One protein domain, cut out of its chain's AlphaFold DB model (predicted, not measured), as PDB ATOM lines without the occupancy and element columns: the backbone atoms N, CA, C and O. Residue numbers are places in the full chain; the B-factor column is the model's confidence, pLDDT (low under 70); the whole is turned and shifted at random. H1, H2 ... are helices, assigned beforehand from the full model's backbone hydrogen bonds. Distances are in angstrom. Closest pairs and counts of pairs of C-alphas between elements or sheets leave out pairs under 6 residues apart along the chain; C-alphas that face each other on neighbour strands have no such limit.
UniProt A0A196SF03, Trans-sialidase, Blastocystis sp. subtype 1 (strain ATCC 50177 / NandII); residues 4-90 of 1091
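What this domain is: This is residues 4 to 90 of the 1091 residues of the protein "Trans-sialidase" of Blastocystis sp. subtype 1 (strain ATCC 50177 / NandII) (UniProt A0A196SF03). One long helix, H4, makes the length of this model, and a helical hairpin of H2 and H3 stands crosswise to it, with residues 15 to 16 of H2 packed on residues 69 to 73 of H4. The short helix H1 lies near the start of H2, and residues 78 to 90, mostly the last part of H4, stick out as an arm. The printed part has 87 residues with four named helices, in the order H1, H2, H3, H4, and no named strand; the class is all helix. The whole is loose, with a radius of gyration of the C-alphas of 15.8 A, and elongated, spanning 52 by 33 by 21 A.

How they stand to each other: Start at H4, residues 59 to 88, and look for H2, residues 14 to 28, about perpendicular to it at 76 degrees. They touch through residues 15 to 16 of H2 and 69 to 73 of H4 alone; the closest C-alphas are those of Leu 16 and Met 70, 6.5 A apart. From H2 go to H3, residues 38 to 45: the two touch, closest at the C-alphas of Ala 18 and Phe 40, 5.1 A apart. They form a helical hairpin, running opposite ways at a shallow tilt of 33 degrees, only just short of steep. H3 and H4 are close but not clearly touching, with the C-alphas of Phe 44 and Met 66 the closest at 7.4 A. H1, residues 4 to 10, is close to H2 but not clearly touching, with the C-alphas of Arg 10 and Cys 17 the closest at 6.0 A; their lines are about perpendicular at 76 degrees. H1 is apart from H3 and from H4. In H2 and H4 every O i to N i+4 pair is within hydrogen-bond range; in H1 it is 2 of 3 and in H3 3 of 4.

Where its parts are: Find C-alpha 59 at (-15.999, 17.987, 34.172); from there H4 runs 42.2 A to C-alpha 88 at (-46.289, -10.348, 41.817). H2 measures 20.7 A from Pro 14 to Tyr 28, and H3 10.4 A from His 38 to Thr 45. H1 begins at C-alpha 4, (-48.839, 5.820, 24.764), and measures 10.9 A to Arg 10.

The domain as a whole: The two C-alphas farthest apart are those of Tyr 54 and Cys 90, 53.2 A. The printed part has no cut. The link from H1 to H2 is tight, that from H2 to H3 short, and that from H3 to H4, residues 46 to 58, long. Residues 27 to 33, 54 to 60 and 78 to 90 stand free. The mean pLDDT of the printed part is 81.1; residues 4 to 10, 28 to 33, 53 and 90 are under 70.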
ATOM      1  N   SER A   4     -48.043   5.457  23.579       31.23
ATOM      2  CA  SER A   4     -48.839   5.820  24.764       31.23
ATOM      3  C   SER A   4     -48.093   5.637  26.097       31.23
ATOM      4  O   SER A   4     -48.464   6.234  27.110       31.23
ATOM      5  N   LYS A   5     -47.034   4.818  26.110       44.00
ATOM      6  CA  LYS A   5     -46.193   4.571  27.291       44.00
ATOM      7  C   LYS A   5     -45.028   5.557  27.368       44.00
ATOM      8  O   LYS A   5     -44.694   6.019  28.458       44.00
ATOM      9  N   ASP A   6     -44.478   5.925  26.214       50.41
ATOM     10  CA  ASP A   6     -43.285   6.769  26.100       50.41
ATOM     11  C   ASP A   6     -43.519   8.193  26.643       50.41
ATOM     12  O   ASP A   6     -42.647   8.753  27.303       50.41
ATOM     13  N   CYS A   7     -44.716   8.765  26.456       51.66
ATOM     14  CA  CYS A   7     -45.047  10.104  26.967       51.66
ATOM     15  C   CYS A   7     -45.095  10.179  28.504       51.66
ATOM     16  O   CYS A   7     -44.593  11.137  29.087       51.66
ATOM     17  N   ASN A   8     -45.630   9.150  29.171       57.31
ATOM     18  CA  ASN A   8     -45.663   9.076  30.637       57.31
ATOM     19  C   ASN A   8     -44.255   8.876  31.226       57.31
ATOM     20  O   ASN A   8     -43.970   9.367  32.320       57.31
ATOM     21  N   LEU A   9     -43.369   8.171  30.511       62.50
ATOM     22  CA  LEU A   9     -41.985   7.989  30.945       62.50
ATOM     23  C   LEU A   9     -41.175   9.282  30.770       62.50
ATOM     24  O   LEU A   9     -40.556   9.720  31.731       62.50
ATOM     25  N   ARG A  10     -41.279   9.965  29.618       68.12
ATOM     26  CA  ARG A  10     -40.642  11.283  29.396       68.12
ATOM     27  C   ARG A  10     -41.055  12.333  30.433       68.12
ATOM     28  O   ARG A  10     -40.225  13.128  30.842       68.12
ATOM     29  N   GLN A  11     -42.307  12.316  30.900       74.75
ATOM     30  CA  GLN A  11     -42.790  13.225  31.952       74.75
ATOM     31  C   GLN A  11     -42.330  12.870  33.378       74.75
ATOM     32  O   GLN A  11     -42.537  13.667  34.290       74.75
ATOM     33  N   SER A  12     -41.769  11.678  33.609       77.88
ATOM     34  CA  SER A  12     -41.375  11.213  34.952       77.88
ATOM     35  C   SER A  12     -39.895  10.850  35.093       77.88
ATOM     36  O   SER A  12     -39.415  10.727  36.220       77.88
ATOM     37  N   CYS A  13     -39.185  10.702  33.973       87.56
ATOM     38  CA  CYS A  13     -37.737  10.529  33.874       87.56
ATOM     39  C   CYS A  13     -37.166  11.301  32.651       87.56
ATOM     40  O   CYS A  13     -36.618  10.672  31.736       87.56
ATOM     41  N   PRO A  14     -37.373  12.632  32.550       89.56
ATOM     42  CA  PRO A  14     -36.941  13.420  31.394       89.56
ATOM     43  C   PRO A  14     -35.428  13.358  31.141       89.56
ATOM     44  O   PRO A  14     -35.025  13.257  29.981       89.56
ATOM     45  N   PHE A  15     -34.589  13.355  32.184       91.94
ATOM     46  CA  PHE A  15     -33.131  13.347  32.032       91.94
ATOM     47  C   PHE A  15     -32.629  12.024  31.451       91.94
ATOM     48  O   PHE A  15     -31.874  12.016  30.478       91.94
ATOM     49  N   LEU A  16     -33.091  10.890  31.991       90.25
ATOM     50  CA  LEU A  16     -32.765   9.568  31.457       90.25
ATOM     51  C   LEU A  16     -33.283   9.389  30.026       90.25
ATOM     52  O   LEU A  16     -32.616   8.732  29.230       90.25
ATOM     53  N   CYS A  17     -34.433   9.977  29.675       88.25
ATOM     54  CA  CYS A  17     -34.925   9.970  28.297       88.25
ATOM     55  C   CYS A  17     -34.024  10.783  27.350       88.25
ATOM     56  O   CYS A  17     -33.626  10.248  26.318       88.25
ATOM     57  N   ALA A  18     -33.661  12.020  27.697       89.44
ATOM     58  CA  ALA A  18     -32.799  12.856  26.855       89.44
ATOM     59  C   ALA A  18     -31.379  12.270  26.704       89.44
ATOM     60  O   ALA A  18     -30.812  12.252  25.610       89.44
ATOM     61  N   LEU A  19     -30.823  11.709  27.785       89.06
ATOM     62  CA  LEU A  19     -29.535  11.014  27.757       89.06
ATOM     63  C   LEU A  19     -29.587   9.740  26.895       89.06
ATOM     64  O   LEU A  19     -28.644   9.456  26.155       89.06
ATOM     65  N   ALA A  20     -30.690   8.985  26.952       85.94
ATOM     66  CA  ALA A  20     -30.891   7.815  26.099       85.94
ATOM     67  C   ALA A  20     -30.981   8.195  24.613       85.94
ATOM     68  O   ALA A  20     -30.383   7.507  23.792       85.94
ATOM     69  N   GLU A  21     -31.641   9.304  24.258       84.88
ATOM     70  CA  GLU A  21     -31.699   9.789  22.869       84.88
ATOM     71  C   GLU A  21     -30.309  10.142  22.317       84.88
ATOM     72  O   GLU A  21     -29.991   9.770  21.182       84.88
ATOM     73  N   ILE A  22     -29.441  10.769  23.124       84.31
ATOM     74  CA  ILE A  22     -28.034  10.992  22.752       84.31
ATOM     75  C   ILE A  22     -27.314   9.656  22.549       84.31
ATOM     76  O   ILE A  22     -26.741   9.437  21.480       84.31
ATOM     77  N   ILE A  23     -27.369   8.748  23.529       83.19
ATOM     78  CA  ILE A  23     -26.670   7.456  23.463       83.19
ATOM     79  C   ILE A  23     -27.142   6.634  22.255       83.19
ATOM     80  O   ILE A  23     -26.309   6.081  21.535       83.19
ATOM     81  N   GLU A  24     -28.445   6.585  21.975       80.12
ATOM     82  CA  GLU A  24     -28.991   5.910  20.794       80.12
ATOM     83  C   GLU A  24     -28.537   6.569  19.486       80.12
ATOM     84  O   GLU A  24     -28.205   5.860  18.534       80.12
ATOM     85  N   SER A  25     -28.480   7.904  19.423       75.25
ATOM     86  CA  SER A  25     -28.026   8.614  18.222       75.25
ATOM     87  C   SER A  25     -26.555   8.324  17.897       75.25
ATOM     88  O   SER A  25     -26.247   7.971  16.758       75.25
ATOM     89  N   VAL A  26     -25.678   8.356  18.904       73.50
ATOM     90  CA  VAL A  26     -24.238   8.082  18.767       73.50
ATOM     91  C   VAL A  26     -23.962   6.592  18.512       73.50
ATOM     92  O   VAL A  26     -23.046   6.256  17.767       73.50
ATOM     93  N   THR A  27     -24.758   5.685  19.091       71.25
ATOM     94  CA  THR A  27     -24.536   4.229  18.973       71.25
ATOM     95  C   THR A  27     -25.132   3.631  17.694       71.25
ATOM     96  O   THR A  27     -24.524   2.746  17.095       71.25
ATOM     97  N   TYR A  28     -26.315   4.090  17.266       66.62
ATOM     98  CA  TYR A  28     -27.096   3.447  16.196       66.62
ATOM     99  C   TYR A  28     -27.358   4.328  14.966       66.62
ATOM    100  O   TYR A  28     -27.877   3.823  13.970       66.62
ATOM    101  N   LYS A  29     -26.995   5.620  14.984       60.38
ATOM    102  CA  LYS A  29     -27.101   6.522  13.817       60.38
ATOM    103  C   LYS A  29     -25.747   7.165  13.446       60.38
ATOM    104  O   LYS A  29     -25.694   8.388  13.313       60.38
ATOM    105  N   PRO A  30     -24.658   6.389  13.243       60.56
ATOM    106  CA  PRO A  30     -23.304   6.911  12.982       60.56
ATOM    107  C   PRO A  30     -23.132   7.621  11.623       60.56
ATOM    108  O   PRO A  30     -22.035   8.044  11.280       60.56
ATOM    109  N   THR A  31     -24.195   7.742  10.825       56.91
ATOM    110  CA  THR A  31     -24.227   8.514   9.572       56.91
ATOM    111  C   THR A  31     -24.414  10.022   9.788       56.91
ATOM    112  O   THR A  31     -24.342  10.787   8.829       56.91
ATOM    113  N   ILE A  32     -24.663  10.460  11.025       61.16
ATOM    114  CA  ILE A  32     -24.788  11.871  11.402       61.16
ATOM    115  C   ILE A  32     -23.408  12.382  11.844       61.16
ATOM    116  O   ILE A  32     -22.851  11.896  12.821       61.16
ATOM    117  N   LEU A  33     -22.860  13.372  11.130       66.81
ATOM    118  CA  LEU A  33     -21.511  13.903  11.392       66.81
ATOM    119  C   LEU A  33     -21.418  14.762  12.666       66.81
ATOM    120  O   LEU A  33     -20.361  14.810  13.293       66.81
ATOM    121  N   HIS A  34     -22.509  15.425  13.058       73.81
ATOM    122  CA  HIS A  34     -22.575  16.270  14.252       73.81
ATOM    123  C   HIS A  34     -23.899  16.058  14.992       73.81
ATOM    124  O   HIS A  34     -24.972  16.183  14.402       73.81
ATOM    125  N   TYR A  35     -23.821  15.771  16.291       79.56
ATOM    126  CA  TYR A  35     -24.979  15.617  17.170       79.56
ATOM    127  C   TYR A  35     -25.121  16.868  18.040       79.56
ATOM    128  O   TYR A  35     -24.168  17.260  18.711       79.56
ATOM    129  N   SER A  36     -26.306  17.481  18.058       81.88
ATOM    130  CA  SER A  36     -26.603  18.531  19.037       81.88
ATOM    131  C   SER A  36     -26.959  17.898  20.378       81.88
ATOM    132  O   SER A  36     -27.854  17.058  20.451       81.88
ATOM    133  N   VAL A  37     -26.283  18.334  21.442       86.19
ATOM    134  CA  VAL A  37     -26.608  17.959  22.829       86.19
ATOM    135  C   VAL A  37     -27.557  18.957  23.505       86.19
ATOM    136  O   VAL A  37     -27.915  18.764  24.663       86.19
ATOM    137  N   HIS A  38     -27.988  20.009  22.796       85.19
ATOM    138  CA  HIS A  38     -28.736  21.133  23.370       85.19
ATOM    139  C   HIS A  38     -30.004  20.687  24.117       85.19
ATOM    140  O   HIS A  38     -30.177  21.052  25.270       85.19
ATOM    141  N   SER A  39     -30.827  19.803  23.538       83.50
ATOM    142  CA  SER A  39     -32.059  19.317  24.186       83.50
ATOM    143  C   SER A  39     -31.824  18.519  25.478       83.50
ATOM    144  O   SER A  39     -32.698  18.479  26.338       83.50
ATOM    145  N   PHE A  40     -30.656  17.889  25.635       89.12
ATOM    146  CA  PHE A  40     -30.241  17.279  26.902       89.12
ATOM    147  C   PHE A  40     -29.716  18.332  27.877       89.12
ATOM    148  O   PHE A  40     -30.020  18.259  29.064       89.12
ATOM    149  N   PHE A  41     -28.970  19.319  27.378       88.38
ATOM    150  CA  PHE A  41     -28.444  20.409  28.190       88.38
ATOM    151  C   PHE A  41     -29.571  21.249  28.808       88.38
ATOM    152  O   PHE A  41     -29.548  21.456  30.013       88.38
ATOM    153  N   THR A  42     -30.624  21.596  28.057       87.75
ATOM    154  CA  THR A  42     -31.830  22.253  28.602       87.75
ATOM    155  C   THR A  42     -32.448  21.446  29.750       87.75
ATOM    156  O   THR A  42     -32.692  21.972  30.829       87.75
ATOM    157  N   VAL A  43     -32.634  20.132  29.565       90.31
ATOM    158  CA  VAL A  43     -33.203  19.230  30.589       90.31
ATOM    159  C   VAL A  43     -32.265  19.033  31.794       90.31
ATOM    160  O   VAL A  43     -32.720  18.659  32.880       90.31
ATOM    161  N   PHE A  44     -30.962  19.275  31.625       90.31
ATOM    162  CA  PHE A  44     -29.968  19.279  32.696       90.31
ATOM    163  C   PHE A  44     -30.008  20.586  33.496       90.31
ATOM    164  O   PHE A  44     -30.144  20.521  34.716       90.31
ATOM    165  N   THR A  45     -29.968  21.754  32.847       89.38
ATOM    166  CA  THR A  45     -29.953  23.067  33.522       89.38
ATOM    167  C   THR A  45     -31.298  23.412  34.180       89.38
ATOM    168  O   THR A  45     -31.323  23.995  35.268       89.38
ATOM    169  N   GLU A  46     -32.421  22.922  33.633       88.44
ATOM    170  CA  GLU A  46     -33.734  22.920  34.305       88.44
ATOM    171  C   GLU A  46     -33.717  22.195  35.668       88.44
ATOM    172  O   GLU A  46     -34.484  22.547  36.568       88.44
ATOM    173  N   GLN A  47     -32.859  21.181  35.835       87.75
ATOM    174  CA  GLN A  47     -32.803  20.321  37.029       87.75
ATOM    175  C   GLN A  47     -31.584  20.566  37.931       87.75
ATOM    176  O   GLN A  47     -31.597  20.155  39.095       87.75
ATOM    177  N   VAL A  48     -30.542  21.220  37.416       88.38
ATOM    178  CA  VAL A  48     -29.288  21.518  38.114       88.38
ATOM    179  C   VAL A  48     -28.946  22.992  37.916       88.38
ATOM    180  O   VAL A  48     -28.265  23.381  36.972       88.38
ATOM    181  N   HIS A  49     -29.431  23.825  38.833       82.19
ATOM    182  CA  HIS A  49     -29.144  25.258  38.839       82.19
ATOM    183  C   HIS A  49     -27.656  25.523  39.129       82.19
ATOM    184  O   HIS A  49     -27.085  24.886  40.017       82.19
ATOM    185  N   GLY A  50     -27.056  26.489  38.426       80.81
ATOM    186  CA  GLY A  50     -25.634  26.837  38.539       80.81
ATOM    187  C   GLY A  50     -24.730  26.222  37.465       80.81
ATOM    188  O   GLY A  50     -23.517  26.398  37.543       80.81
ATOM    189  N   PHE A  51     -25.302  25.520  36.481       84.06
ATOM    190  CA  PHE A  51     -24.667  25.261  35.188       84.06
ATOM    191  C   PHE A  51     -25.333  26.168  34.153       84.06
ATOM    192  O   PHE A  51     -26.451  25.885  33.727       84.06
ATOM    193  N   ASP A  52     -24.656  27.248  33.771       74.06
ATOM    194  CA  ASP A  52     -25.203  28.284  32.893       74.06
ATOM    195  C   ASP A  52     -24.521  28.197  31.511       74.06
ATOM    196  O   ASP A  52     -23.321  27.941  31.421       74.06
ATOM    197  N   ASP A  53     -25.271  28.419  30.422       67.38
ATOM    198  CA  ASP A  53     -24.892  28.141  29.018       67.38
ATOM    199  C   ASP A  53     -23.544  28.711  28.513       67.38
ATOM    200  O   ASP A  53     -23.073  28.303  27.450       67.38
ATOM    201  N   TYR A  54     -22.925  29.653  29.232       76.44
ATOM    202  CA  TYR A  54     -21.741  30.401  28.788       76.44
ATOM    203  C   TYR A  54     -20.497  30.247  29.683       76.44
ATOM    204  O   TYR A  54     -19.424  30.705  29.283       76.44
ATOM    205  N   ASP A  55     -20.606  29.613  30.856       84.88
ATOM    206  CA  ASP A  55     -19.512  29.528  31.834       84.88
ATOM    207  C   ASP A  55     -18.709  28.212  31.752       84.88
ATOM    208  O   ASP A  55     -19.174  27.167  31.293       84.88
ATOM    209  N   GLN A  56     -17.447  28.256  32.199       88.44
ATOM    210  CA  GLN A  56     -16.573  27.078  32.233       88.44
ATOM    211  C   GLN A  56     -16.734  26.291  33.541       88.44
ATOM    212  O   GLN A  56     -16.216  26.687  34.585       88.44
ATOM    213  N   HIS A  57     -17.385  25.130  33.460       89.69
ATOM    214  CA  HIS A  57     -17.619  24.235  34.598       89.69
ATOM    215  C   HIS A  57     -16.622  23.066  34.670       89.69
ATOM    216  O   HIS A  57     -16.008  22.682  33.673       89.69
ATOM    217  N   ASP A  58     -16.461  22.472  35.857       91.25
ATOM    218  CA  ASP A  58     -15.575  21.322  36.046       91.25
ATOM    219  C   ASP A  58     -16.226  20.012  35.558       91.25
ATOM    220  O   ASP A  58     -17.349  19.670  35.932       91.25
ATOM    221  N   ALA A  59     -15.504  19.241  34.741       92.69
ATOM    222  CA  ALA A  59     -15.999  17.987  34.172       92.69
ATOM    223  C   ALA A  59     -16.335  16.899  35.219       92.69
ATOM    224  O   ALA A  59     -17.164  16.032  34.936       92.69
ATOM    225  N   LEU A  60     -15.723  16.915  36.413       93.25
ATOM    226  CA  LEU A  60     -16.109  16.012  37.502       93.25
ATOM    227  C   LEU A  60     -17.412  16.464  38.163       93.25
ATOM    228  O   LEU A  60     -18.269  15.632  38.445       93.25
ATOM    229  N   GLU A  61     -17.558  17.767  38.394       92.69
ATOM    230  CA  GLU A  61     -18.738  18.372  39.017       92.69
ATOM    231  C   GLU A  61     -19.973  18.178  38.129       92.69
ATOM    232  O   GLU A  61     -21.003  17.691  38.598       92.69
ATOM    233  N   ALA A  62     -19.827  18.414  36.819       92.38
ATOM    234  CA  ALA A  62     -20.837  18.099  35.811       92.38
ATOM    235  C   ALA A  62     -21.239  16.616  35.854       92.38
ATOM    236  O   ALA A  62     -22.422  16.292  35.953       92.38
ATOM    237  N   LEU A  63     -20.262  15.699  35.848       93.81
ATOM    238  CA  LEU A  63     -20.521  14.260  35.915       93.81
ATOM    239  C   LEU A  63     -21.232  13.860  37.220       93.81
ATOM    240  O   LEU A  63     -22.157  13.052  37.187       93.81
ATOM    241  N   GLN A  64     -20.835  14.420  38.363       93.94
ATOM    242  CA  GLN A  64     -21.466  14.139  39.654       93.94
ATOM    243  C   GLN A  64     -22.909  14.653  39.704       93.94
ATOM    244  O   GLN A  64     -23.798  13.895  40.095       93.94
ATOM    245  N   ALA A  65     -23.169  15.870  39.220       94.25
ATOM    246  CA  ALA A  65     -24.516  16.424  39.118       94.25
ATOM    247  C   ALA A  65     -25.422  15.598  38.184       94.25
ATOM    248  O   ALA A  65     -26.558  15.281  38.541       94.25
ATOM    249  N   MET A  66     -24.909  15.172  37.024       93.38
ATOM    250  CA  MET A  66     -25.628  14.281  36.105       93.38
ATOM    251  C   MET A  66     -25.962  12.936  36.765       93.38
ATOM    252  O   MET A  66     -27.109  12.490  36.706       93.38
ATOM    253  N   LEU A  67     -24.999  12.302  37.444       94.19
ATOM    254  CA  LEU A  67     -25.226  11.038  38.153       94.19
ATOM    255  C   LEU A  67     -26.251  11.201  39.288       94.19
ATOM    256  O   LEU A  67     -27.120  10.345  39.437       94.19
ATOM    257  N   GLU A  68     -26.229  12.307  40.032       93.50
ATOM    258  CA  GLU A  68     -27.252  12.611  41.039       93.50
ATOM    259  C   GLU A  68     -28.668  12.726  40.448       93.50
ATOM    260  O   GLU A  68     -29.627  12.237  41.053       93.50
ATOM    261  N   VAL A  69     -28.832  13.376  39.289       93.81
ATOM    262  CA  VAL A  69     -30.131  13.444  38.592       93.81
ATOM    263  C   VAL A  69     -30.571  12.045  38.157       93.81
ATOM    264  O   VAL A  69     -31.709  11.646  38.423       93.81
ATOM    265  N   MET A  70     -29.657  11.241  37.603       92.75
ATOM    266  CA  MET A  70     -29.943   9.842  37.274       92.75
ATOM    267  C   MET A  70     -30.356   9.027  38.505       92.75
ATOM    268  O   MET A  70     -31.285   8.230  38.402       92.75
ATOM    269  N   GLU A  71     -29.732   9.210  39.676       93.25
ATOM    270  CA  GLU A  71     -30.152   8.531  40.911       93.25
ATOM    271  C   GLU A  71     -31.564   8.930  41.348       93.25
ATOM    272  O   GLU A  71     -32.354   8.060  41.734       93.25
ATOM    273  N   LYS A  72     -31.906  10.222  41.257       92.50
ATOM    274  CA  LYS A  72     -33.236  10.753  41.600       92.50
ATOM    275  C   LYS A  72     -34.317  10.110  40.714       92.50
ATOM    276  O   LYS A  72     -35.311   9.601  41.242       92.50
ATOM    277  N   GLU A  73     -34.096  10.019  39.402       92.62
ATOM    278  CA  GLU A  73     -35.023   9.353  38.470       92.62
ATOM    279  C   GLU A  73     -35.034   7.816  38.630       92.62
ATOM    280  O   GLU A  73     -36.101   7.196  38.710       92.62
ATOM    281  N   ILE A  74     -33.870   7.173  38.789       90.81
ATOM    282  CA  ILE A  74     -33.753   5.728  39.058       90.81
ATOM    283  C   ILE A  74     -34.471   5.342  40.357       90.81
ATOM    284  O   ILE A  74     -35.086   4.271  40.425       90.81
ATOM    285  N   ALA A  75     -34.472   6.197  41.383       90.62
ATOM    286  CA  ALA A  75     -35.233   5.975  42.608       90.62
ATOM    287  C   ALA A  75     -36.754   5.971  42.354       90.62
ATOM    288  O   ALA A  75     -37.462   5.137  42.929       90.62
ATOM    289  N   VAL A  76     -37.265   6.825  41.458       88.31
ATOM    290  CA  VAL A  76     -38.675   6.801  41.018       88.31
ATOM    291  C   VAL A  76     -38.985   5.498  40.277       88.31
ATOM    292  O   VAL A  76     -39.930   4.794  40.653       88.31
ATOM    293  N   ILE A  77     -38.152   5.113  39.303       85.44
ATOM    294  CA  ILE A  77     -38.290   3.853  38.553       85.44
ATOM    295  C   ILE A  77     -38.285   2.651  39.509       85.44
ATOM    296  O   ILE A  77     -39.177   1.799  39.455       85.44
ATOM    297  N   ASN A  78     -37.332   2.586  40.439       87.44
ATOM    298  CA  ASN A  78     -37.237   1.513  41.428       87.44
ATOM    299  C   ASN A  78     -38.452   1.457  42.352       87.44
ATOM    300  O   ASN A  78     -38.951   0.368  42.616       87.44
ATOM    301  N   LYS A  79     -38.988   2.600  42.786       87.25
ATOM    302  CA  LYS A  79     -40.208   2.678  43.606       87.25
ATOM    303  C   LYS A  79     -41.443   2.149  42.867       87.25
ATOM    304  O   LYS A  79     -42.351   1.614  43.504       87.25
ATOM    305  N   VAL A  80     -41.482   2.241  41.534       82.25
ATOM    306  CA  VAL A  80     -42.512   1.606  40.692       82.25
ATOM    307  C   VAL A  80     -42.233   0.109  40.497       82.25
ATOM    308  O   VAL A  80     -43.133  -0.708  40.713       82.25
ATOM    309  N   ARG A  81     -40.990  -0.280  40.167       83.31
ATOM    310  CA  ARG A  81     -40.577  -1.692  40.010       83.31
ATOM    311  C   ARG A  81     -40.802  -2.498  41.295       83.31
ATOM    312  O   ARG A  81     -41.348  -3.591  41.219       83.31
ATOM    313  N   GLN A  82     -40.463  -1.945  42.460       84.00
ATOM    314  CA  GLN A  82     -40.630  -2.576  43.773       84.00
ATOM    315  C   GLN A  82     -42.109  -2.797  44.111       84.00
ATOM    316  O   GLN A  82     -42.477  -3.889  44.534       84.00
ATOM    317  N   LYS A  83     -42.981  -1.805  43.860       82.56
ATOM    318  CA  LYS A  83     -44.440  -1.972  43.996       82.56
ATOM    319  C   LYS A  83     -44.948  -3.104  43.104       82.56
ATOM    320  O   LYS A  83     -45.651  -3.988  43.586       82.56
ATOM    321  N   ARG A  84     -44.564  -3.112  41.822       80.12
ATOM    322  CA  ARG A  84     -44.963  -4.161  40.872       80.12
ATOM    323  C   ARG A  84     -44.453  -5.542  41.298       80.12
ATOM    324  O   ARG A  84     -45.231  -6.486  41.267       80.12
ATOM    325  N   TRP A  85     -43.201  -5.648  41.744       80.38
ATOM    326  CA  TRP A  85     -42.645  -6.889  42.292       80.38
ATOM    327  C   TRP A  85     -43.425  -7.345  43.527       80.38
ATOM    328  O   TRP A  85     -43.866  -8.484  43.543       80.38
ATOM    329  N   SER A  86     -43.723  -6.455  44.482       80.19
ATOM    330  CA  SER A  86     -44.473  -6.803  45.703       80.19
ATOM    331  C   SER A  86     -45.902  -7.301  45.449       80.19
ATOM    332  O   SER A  86     -46.440  -8.051  46.254       80.19
ATOM    333  N   LEU A  87     -46.516  -6.916  44.324       77.94
ATOM    334  CA  LEU A  87     -47.808  -7.455  43.886       77.94
ATOM    335  C   LEU A  87     -47.664  -8.839  43.230       77.94
ATOM    336  O   LEU A  87     -48.535  -9.687  43.397       77.94
ATOM    337  N   VAL A  88     -46.571  -9.072  42.495       74.69
ATOM    338  CA  VAL A  88     -46.289 -10.348  41.817       74.69
ATOM    339  C   VAL A  88     -45.780 -11.407  42.799       74.69
ATOM    340  O   VAL A  88     -46.208 -12.551  42.717       74.69
ATOM    341  N   SER A  89     -44.952 -11.037  43.779       70.44
ATOM    342  CA  SER A  89     -44.425 -11.935  44.820       70.44
ATOM    343  C   SER A  89     -45.494 -12.441  45.798       70.44
ATOM    344  O   SER A  89     -45.213 -13.304  46.622       70.44
ATOM    345  N   CYS A  90     -46.720 -11.911  45.734       67.31
ATOM    346  CA  CYS A  90     -47.881 -12.438  46.453       67.31
ATOM    347  C   CYS A  90     -48.654 -13.518  45.667       67.31
ATOM    348  O   CYS A  90     -49.646 -14.039  46.179       67.31
TER     349      CYS A  90